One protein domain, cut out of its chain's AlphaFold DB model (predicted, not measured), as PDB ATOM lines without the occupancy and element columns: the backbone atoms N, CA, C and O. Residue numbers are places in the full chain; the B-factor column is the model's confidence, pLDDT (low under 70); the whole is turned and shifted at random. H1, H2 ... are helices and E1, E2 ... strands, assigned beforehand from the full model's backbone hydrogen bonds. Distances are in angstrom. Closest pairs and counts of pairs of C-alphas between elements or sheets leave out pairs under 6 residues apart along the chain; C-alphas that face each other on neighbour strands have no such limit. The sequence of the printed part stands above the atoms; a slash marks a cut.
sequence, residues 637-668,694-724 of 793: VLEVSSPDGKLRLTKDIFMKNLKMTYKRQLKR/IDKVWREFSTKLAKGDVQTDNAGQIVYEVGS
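AT A GLANCE: This is residues 637 to 668 and 694 to 724 of the 793 residues of the protein "Kidins220 protein" of Symbiodinium pilosum (UniProt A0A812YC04). A small hairpin of strands E1 and E2 has H2 packed beside it, chiefly by E1, while H1 runs from the end of E2 as a long arm whose residues 663 to 668 stick out. The printed part has 63 residues, ordered E1, E2, H1, H2, mostly helix, with an antiparallel sheet E1 - E2. It is compact, radius of gyration of the C-alphas 11.7 A, spanning 35 by 28 by 21 A.

IN THESE COORDINATES: Find E1, residues 639 to 641, from C-alpha 639 at (105.303, 168.871, 206.307); E2 is residues 648 to 650; each measures 6.8 A. H1, residues 651 to 668, runs 25.5 A to (136.059, 168.332, 205.012). H2, residues 694 to 707, measures 19.8 A.

HOW THE PARTS SIT: In the hairpin, look for N 640 and O 649, 3.0 A apart, within hydrogen-bond range. The closest C-alphas of E1 and H2, Val 640 and Ser 702, are 6.0 A apart. E2 and H2 are near each other, with 5 pairs of C-alphas within 10 A. H1, with residues 651 to 655 alone, only just touches H2, with residues 694 to 698 alone: 3 pairs of C-alphas lie within 8 A, the closest Lys 651 and Trp 698 at 6.9 A. They run opposite ways at a steep tilt of 66 degrees. In H1 and H2 every O i to N i+4 pair is within hydrogen-bond range.

THE WHOLE: Residues 669 to 693 are not printed, and C-alphas 668 and 694 stand 21.8 A apart across the cut. Residues 708 to 724 hold no named element; 723 to 724 are under pLDDT 70.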
ATOM      1  N   VAL A 637     104.722 172.550 212.042       75.62
ATOM      2  CA  VAL A 637     104.485 172.192 210.642       75.62
ATOM      3  C   VAL A 637     105.422 171.032 210.302       75.62
ATOM      4  O   VAL A 637     106.606 171.242 210.032       75.62
ATOM      5  N   LEU A 638     104.908 169.802 210.382       82.31
ATOM      6  CA  LEU A 638     105.673 168.577 210.133       82.31
ATOM      7  C   LEU A 638     105.984 168.385 208.643       82.31
ATOM      8  O   LEU A 638     107.011 167.796 208.306       82.31
ATOM      9  N   GLU A 639     105.140 168.923 207.759       88.06
ATOM     10  CA  GLU A 639     105.303 168.871 206.307       88.06
ATOM     11  C   GLU A 639     105.096 170.239 205.671       88.06
ATOM     12  O   GLU A 639     104.100 170.915 205.922       88.06
ATOM     13  N   VAL A 640     106.010 170.621 204.784       90.88
ATOM     14  CA  VAL A 640     105.906 171.866 204.024       90.88
ATOM     15  C   VAL A 640     105.924 171.523 202.548       90.88
ATOM     16  O   VAL A 640     106.735 170.712 202.095       90.88
ATOM     17  N   SER A 641     105.020 172.148 201.798       90.50
ATOM     18  CA  SER A 641     104.999 172.060 200.344       90.50
ATOM     19  C   SER A 641     105.333 173.414 199.727       90.50
ATOM     20  O   SER A 641     104.883 174.448 200.215       90.50
ATOM     21  N   SER A 642     106.158 173.406 198.680       92.44
ATOM     22  CA  SER A 642     106.369 174.586 197.831       92.44
ATOM     23  C   SER A 642     105.034 175.010 197.191       92.44
ATOM     24  O   SER A 642     104.206 174.128 196.940       92.44
ATOM     25  N   PRO A 643     104.809 176.304 196.878       89.88
ATOM     26  CA  PRO A 643     103.616 176.785 196.169       89.88
ATOM     27  C   PRO A 643     103.265 175.987 194.908       89.88
ATOM     28  O   PRO A 643     102.092 175.831 194.575       89.88
ATOM     29  N   ASP A 644     104.277 175.434 194.237       89.00
ATOM     30  CA  ASP A 644     104.110 174.618 193.033       89.00
ATOM     31  C   ASP A 644     103.621 173.187 193.320       89.00
ATOM     32  O   ASP A 644     103.399 172.406 192.394       89.00
ATOM     33  N   GLY A 645     103.540 172.781 194.590       90.19
ATOM     34  CA  GLY A 645     103.200 171.428 195.042       90.19
ATOM     35  C   GLY A 645     104.235 170.346 194.699       90.19
ATOM     36  O   GLY A 645     104.123 169.218 195.174       90.19
ATOM     37  N   LYS A 646     105.255 170.671 193.895       89.50
ATOM     38  CA  LYS A 646     106.275 169.727 193.405       89.50
ATOM     39  C   LYS A 646     107.247 169.261 194.480       89.50
ATOM     40  O   LYS A 646     107.783 168.162 194.384       89.50
ATOM     41  N   LEU A 647     107.489 170.102 195.479       89.62
ATOM     42  CA  LEU A 647     108.439 169.831 196.544       89.62
ATOM     43  C   LEU A 647     107.671 169.694 197.851       89.62
ATOM     44  O   LEU A 647     107.077 170.667 198.305       89.62
ATOM     45  N   ARG A 648     107.678 168.492 198.429       91.44
ATOM     46  CA  ARG A 648     107.165 168.214 199.773       91.44
ATOM     47  C   ARG A 648     108.334 167.743 200.619       91.44
ATOM     48  O   ARG A 648     108.984 166.764 200.260       91.44
ATOM     49  N   LEU A 649     108.615 168.450 201.706       93.25
ATOM     50  CA  LEU A 649     109.695 168.099 202.618       93.25
ATOM     51  C   LEU A 649     109.133 167.997 204.032       93.25
ATOM     52  O   LEU A 649     108.456 168.915 204.498       93.25
ATOM     53  N   THR A 650     109.403 166.877 204.699       94.12
ATOM     54  CA  THR A 650     109.079 166.709 206.117       94.12
ATOM     55  C   THR A 650     110.232 167.212 206.984       94.12
ATOM     56  O   THR A 650     111.389 167.222 206.537       94.12
ATOM     57  N   LYS A 651     109.936 167.596 208.232       93.31
ATOM     58  CA  LYS A 651     110.949 168.024 209.215       93.31
ATOM     59  C   LYS A 651     112.050 166.969 209.369       93.31
ATOM     60  O   LYS A 651     113.230 167.307 209.361       93.31
ATOM     61  N   ASP A 652     111.684 165.689 209.388       90.06
ATOM     62  CA  ASP A 652     112.633 164.579 209.529       90.06
ATOM     63  C   ASP A 652     113.568 164.428 208.325       90.06
ATOM     64  O   ASP A 652     114.776 164.241 208.492       90.06
ATOM     65  N   ILE A 653     113.036 164.551 207.102       92.00
ATOM     66  CA  ILE A 653     113.851 164.494 205.879       92.00
ATOM     67  C   ILE A 653     114.816 165.683 205.846       92.00
ATOM     68  O   ILE A 653     115.994 165.517 205.520       92.00
ATOM     69  N   PHE A 654     114.349 166.870 206.237       93.50
ATOM     70  CA  PHE A 654     115.194 168.053 206.353       93.50
ATOM     71  C   PHE A 654     116.308 167.868 207.384       93.50
ATOM     72  O   PHE A 654     117.476 168.071 207.056       93.50
ATOM     73  N   MET A 655     115.978 167.412 208.596       90.19
ATOM     74  CA  MET A 655     116.963 167.155 209.647       90.19
ATOM     75  C   MET A 655     118.001 166.118 209.212       90.19
ATOM     76  O   MET A 655     119.193 166.294 209.468       90.19
ATOM     77  N   LYS A 656     117.580 165.059 208.512       90.25
ATOM     78  CA  LYS A 656     118.489 164.037 207.980       90.25
ATOM     79  C   LYS A 656     119.457 164.622 206.948       90.25
ATOM     80  O   LYS A 656     120.658 164.364 207.026       90.25
ATOM     81  N   ASN A 657     118.962 165.448 206.026       89.19
ATOM     82  CA  ASN A 657     119.791 166.113 205.017       89.19
ATOM     83  C   ASN A 657     120.751 167.137 205.639       89.19
ATOM     84  O   ASN A 657     121.919 167.202 205.249       89.19
ATOM     85  N   LEU A 658     120.285 167.893 206.637       89.88
ATOM     86  CA  LEU A 658     121.093 168.863 207.371       89.88
ATOM     87  C   LEU A 658     122.232 168.164 208.126       89.88
ATOM     88  O   LEU A 658     123.393 168.523 207.936       89.88
ATOM     89  N   LYS A 659     121.929 167.097 208.881       87.31
ATOM     90  CA  LYS A 659     122.933 166.274 209.580       87.31
ATOM     91  C   LYS A 659     123.958 165.671 208.617       87.31
ATOM     92  O   LYS A 659     125.152 165.726 208.897       87.31
ATOM     93  N   MET A 660     123.527 165.139 207.467       83.62
ATOM     94  CA  MET A 660     124.458 164.602 206.464       83.62
ATOM     95  C   MET A 660     125.372 165.681 205.875       83.62
ATOM     96  O   MET A 660     126.562 165.434 205.677       83.62
ATOM     97  N   THR A 661     124.841 166.876 205.617       84.88
ATOM     98  CA  THR A 661     125.630 167.994 205.081       84.88
ATOM     99  C   THR A 661     126.641 168.493 206.110       84.88
ATOM    100  O   THR A 661     127.811 168.662 205.773       84.88
ATOM    101  N   TYR A 662     126.233 168.624 207.375       85.88
ATOM    102  CA  TYR A 662     127.122 169.034 208.462       85.88
ATOM    103  C   TYR A 662     128.217 167.994 208.729       85.88
ATOM    104  O   TYR A 662     129.388 168.346 208.818       85.88
ATOM    105  N   LYS A 663     127.873 166.696 208.736       85.56
ATOM    106  CA  LYS A 663     128.851 165.601 208.857       85.56
ATOM    107  C   LYS A 663     129.868 165.617 207.709       85.56
ATOM    108  O   LYS A 663     131.051 165.394 207.940       85.56
ATOM    109  N   ARG A 664     129.441 165.930 206.476       81.94
ATOM    110  CA  ARG A 664     130.354 166.109 205.328       81.94
ATOM    111  C   ARG A 664     131.248 167.338 205.466       81.94
ATOM    112  O   ARG A 664     132.395 167.270 205.046       81.94
ATOM    113  N   GLN A 665     130.740 168.441 206.014       82.31
ATOM    114  CA  GLN A 665     131.539 169.647 206.250       82.31
ATOM    115  C   GLN A 665     132.558 169.446 207.374       82.31
ATOM    116  O   GLN A 665     133.707 169.833 207.206       82.31
ATOM    117  N   LEU A 666     132.175 168.768 208.460       81.25
ATOM    118  CA  LEU A 666     133.085 168.367 209.536       81.25
ATOM    119  C   LEU A 666     134.212 167.475 209.006       81.25
ATOM    120  O   LEU A 666     135.371 167.782 209.238       81.25
ATOM    121  N   LYS A 667     133.890 166.463 208.186       80.25
ATOM    122  CA  LYS A 667     134.900 165.621 207.512       80.25
ATOM    123  C   LYS A 667     135.781 166.372 206.506       80.25
ATOM    124  O   LYS A 667     136.816 165.855 206.107       80.25
ATOM    125  N   ARG A 668     135.340 167.535 206.015       73.94
ATOM    126  CA  ARG A 668     136.059 168.332 205.012       73.94
ATOM    127  C   ARG A 668     136.906 169.442 205.603       73.94
ATOM    128  O   ARG A 668     137.675 170.010 204.835       73.94
ATOM    129  N   ILE A 694     117.604 173.615 215.829       87.19
ATOM    130  CA  ILE A 694     117.101 172.920 214.641       87.19
ATOM    131  C   ILE A 694     115.677 173.378 214.337       87.19
ATOM    132  O   ILE A 694     115.298 173.505 213.171       87.19
ATOM    133  N   ASP A 695     114.909 173.696 215.375       87.00
ATOM    134  CA  ASP A 695     113.527 174.138 215.248       87.00
ATOM    135  C   ASP A 695     113.459 175.543 214.659       87.00
ATOM    136  O   ASP A 695     112.602 175.836 213.818       87.00
ATOM    137  N   LYS A 696     114.412 176.408 215.022       87.44
ATOM    138  CA  LYS A 696     114.558 177.735 214.420       87.44
ATOM    139  C   LYS A 696     114.935 177.637 212.942       87.44
ATOM    140  O   LYS A 696     114.305 178.301 212.115       87.44
ATOM    141  N   VAL A 697     115.908 176.789 212.601       91.31
ATOM    142  CA  VAL A 697     116.336 176.570 211.206       91.31
ATOM    143  C   VAL A 697     115.194 175.982 210.375       91.31
ATOM    144  O   VAL A 697     114.939 176.446 209.264       91.31
ATOM    145  N   TRP A 698     114.450 175.015 210.920       93.38
ATOM    146  CA  TRP A 698     113.279 174.438 210.264       93.38
ATOM    147  C   TRP A 698     112.169 175.469 210.049       93.38
ATOM    148  O   TRP A 698     111.579 175.529 208.970       93.38
ATOM    149  N   ARG A 699     111.888 176.326 211.035       88.69
ATOM    150  CA  ARG A 699     110.874 177.385 210.919       88.69
ATOM    151  C   ARG A 699     111.233 178.407 209.839       88.69
ATOM    152  O   ARG A 699     110.363 178.846 209.087       88.69
ATOM    153  N   GLU A 700     112.506 178.770 209.727       90.19
ATOM    154  CA  GLU A 700     112.968 179.675 208.674       90.19
ATOM    155  C   GLU A 700     112.900 179.012 207.292       90.19
ATOM    156  O   GLU A 700     112.340 179.588 206.354       90.19
ATOM    157  N   PHE A 701     113.398 177.777 207.185       93.44
ATOM    158  CA  PHE A 701     113.371 176.993 205.954       93.44
ATOM    159  C   PHE A 701     111.939 176.774 205.455       93.44
ATOM    160  O   PHE A 701     111.634 177.072 204.304       93.44
ATOM    161  N   SER A 702     111.042 176.316 206.329       92.62
ATOM    162  CA  SER A 702     109.627 176.088 206.018       92.62
ATOM    163  C   SER A 702     108.929 177.358 205.537       92.62
ATOM    164  O   SER A 702     108.198 177.328 204.548       92.62
ATOM    165  N   THR A 703     109.212 178.499 206.171       87.88
ATOM    166  CA  THR A 703     108.654 179.793 205.760       87.88
ATOM    167  C   THR A 703     109.149 180.205 204.374       87.88
ATOM    168  O   THR A 703     108.352 180.657 203.553       87.88
ATOM    169  N   LYS A 704     110.448 180.040 204.086       92.56
ATOM    170  CA  LYS A 704     111.025 180.327 202.760       92.56
ATOM    171  C   LYS A 704     110.493 179.364 201.694       92.56
ATOM    172  O   LYS A 704     110.188 179.790 200.583       92.56
ATOM    173  N   LEU A 705     110.319 178.086 202.037       92.44
ATOM    174  CA  LEU A 705     109.786 177.071 201.129       92.44
ATOM    175  C   LEU A 705     108.334 177.375 200.754       92.44
ATOM    176  O   LEU A 705     107.993 177.362 199.576       92.44
ATOM    177  N   ALA A 706     107.503 177.718 201.741       87.44
ATOM    178  CA  ALA A 706     106.103 178.083 201.535       87.44
ATOM    179  C   ALA A 706     105.936 179.394 200.746       87.44
ATOM    180  O   ALA A 706     104.923 179.580 200.079       87.44
ATOM    181  N   LYS A 707     106.924 180.297 200.793       91.44
ATOM    182  CA  LYS A 707     106.957 181.519 199.974       91.44
ATOM    183  C   LYS A 707     107.432 181.285 198.536       91.44
ATOM    184  O   LYS A 707     107.215 182.149 197.696       91.44
ATOM    185  N   GLY A 708     108.046 180.133 198.250       92.25
ATOM    186  CA  GLY A 708     108.695 179.866 196.965       92.25
ATOM    187  C   GLY A 708     110.071 180.525 196.818       92.25
ATOM    188  O   GLY A 708     110.595 180.590 195.712       92.25
ATOM    189  N   ASP A 709     110.671 180.993 197.920       91.00
ATOM    190  CA  ASP A 709     111.993 181.636 197.919       91.00
ATOM    191  C   ASP A 709     113.140 180.610 197.840       91.00
ATOM    192  O   ASP A 709     114.286 180.959 197.558       91.00
ATOM    193  N   VAL A 710     112.851 179.333 198.108       90.25
ATOM    194  CA  VAL A 710     113.836 178.250 198.036       90.25
ATOM    195  C   VAL A 710     113.925 177.743 196.603       90.25
ATOM    196  O   VAL A 710     112.992 177.123 196.092       90.25
ATOM    197  N   GLN A 711     115.067 177.990 195.965       82.25
ATOM    198  CA  GLN A 711     115.342 177.499 194.621       82.25
ATOM    199  C   GLN A 711     115.780 176.031 194.664       82.25
ATOM    200  O   GLN A 711     116.624 175.625 195.465       82.25
ATOM    201  N   THR A 712     115.210 175.228 193.773       86.62
ATOM    202  CA  THR A 712     115.759 173.922 193.405       86.62
ATOM    203  C   THR A 712     116.694 174.114 192.221       86.62
ATOM    204  O   THR A 712     116.345 174.833 191.283       86.62
ATOM    205  N   ASP A 713     117.856 173.473 192.236       85.81
ATOM    206  CA  ASP A 713     118.727 173.454 191.064       85.81
ATOM    207  C   ASP A 713     118.099 172.647 189.904       85.81
ATOM    208  O   ASP A 713     117.037 172.029 190.030       85.81
ATOM    209  N   ASN A 714     118.762 172.633 188.745       81.75
ATOM    210  CA  ASN A 714     118.292 171.876 187.577       81.75
ATOM    211  C   ASN A 714     118.258 170.349 187.809       81.75
ATOM    212  O   ASN A 714     117.658 169.634 187.007       81.75
ATOM    213  N   ALA A 715     118.892 169.849 188.876       79.88
ATOM    214  CA  ALA A 715     118.866 168.448 189.286       79.88
ATOM    215  C   ALA A 715     117.731 168.144 190.287       79.88
ATOM    216  O   ALA A 715     117.539 166.990 190.669       79.88
ATOM    217  N   GLY A 716     116.957 169.156 190.696       81.31
ATOM    218  CA  GLY A 716     115.917 169.029 191.715       81.31
ATOM    219  C   GLY A 716     116.464 168.977 193.145       81.31
ATOM    220  O   GLY A 716     115.706 168.690 194.073       81.31
ATOM    221  N   GLN A 717     117.752 169.256 193.348       83.19
ATOM    222  CA  GLN A 717     118.357 169.359 194.666       83.19
ATOM    223  C   GLN A 717     118.049 170.734 195.267       83.19
ATOM    224  O   GLN A 717     118.167 171.782 194.629       83.19
ATOM    225  N   ILE A 718     117.608 170.722 196.522       83.38
ATOM    226  CA  ILE A 718     117.293 171.933 197.277       83.38
ATOM    227  C   ILE A 718     118.617 172.576 197.689       83.38
ATOM    228  O   ILE A 718     119.337 172.021 198.522       83.38
ATOM    229  N   VAL A 719     118.937 173.739 197.124       79.69
ATOM    230  CA  VAL A 719     120.102 174.520 197.548       79.69
ATOM    231  C   VAL A 719     119.624 175.503 198.609       79.69
ATOM    232  O   VAL A 719     118.977 176.502 198.306       79.69
ATOM    233  N   TYR A 720     119.896 175.181 199.873       81.50
ATOM    234  CA  TYR A 720     119.606 176.055 201.004       81.50
ATOM    235  C   TYR A 720     120.905 176.400 201.720       81.50
ATOM    236  O   TYR A 720     121.560 175.530 202.296       81.50
ATOM    237  N   GLU A 721     121.274 177.674 201.686       76.06
ATOM    238  CA  GLU A 721     122.381 178.176 202.484       76.06
ATOM    239  C   GLU A 721     121.918 178.285 203.938       76.06
ATOM    240  O   GLU A 721     121.134 179.161 204.305       76.06
ATOM    241  N   VAL A 722     122.403 177.363 204.773       70.81
ATOM    242  CA  VAL A 722     122.293 177.438 206.237       70.81
ATOM    243  C   VAL A 722     123.326 178.461 206.723       70.81
ATOM    244  O   VAL A 722     124.310 178.127 207.370       70.81
ATOM    245  N   GLY A 723     123.146 179.710 206.313       55.09
ATOM    246  CA  GLY A 723     123.878 180.855 206.826       55.09
ATOM    247  C   GLY A 723     122.944 181.645 207.721       55.09
ATOM    248  O   GLY A 723     121.776 181.837 207.374       55.09
ATOM    249  N   SER A 724     123.446 182.099 208.871       40.16
ATOM    250  CA  SER A 724     122.803 183.178 209.613       40.16
ATOM    251  C   SER A 724     122.402 184.255 208.603       40.16
ATOM    252  O   SER A 724     123.216 184.585 207.734       40.16
TER     253      SER A 724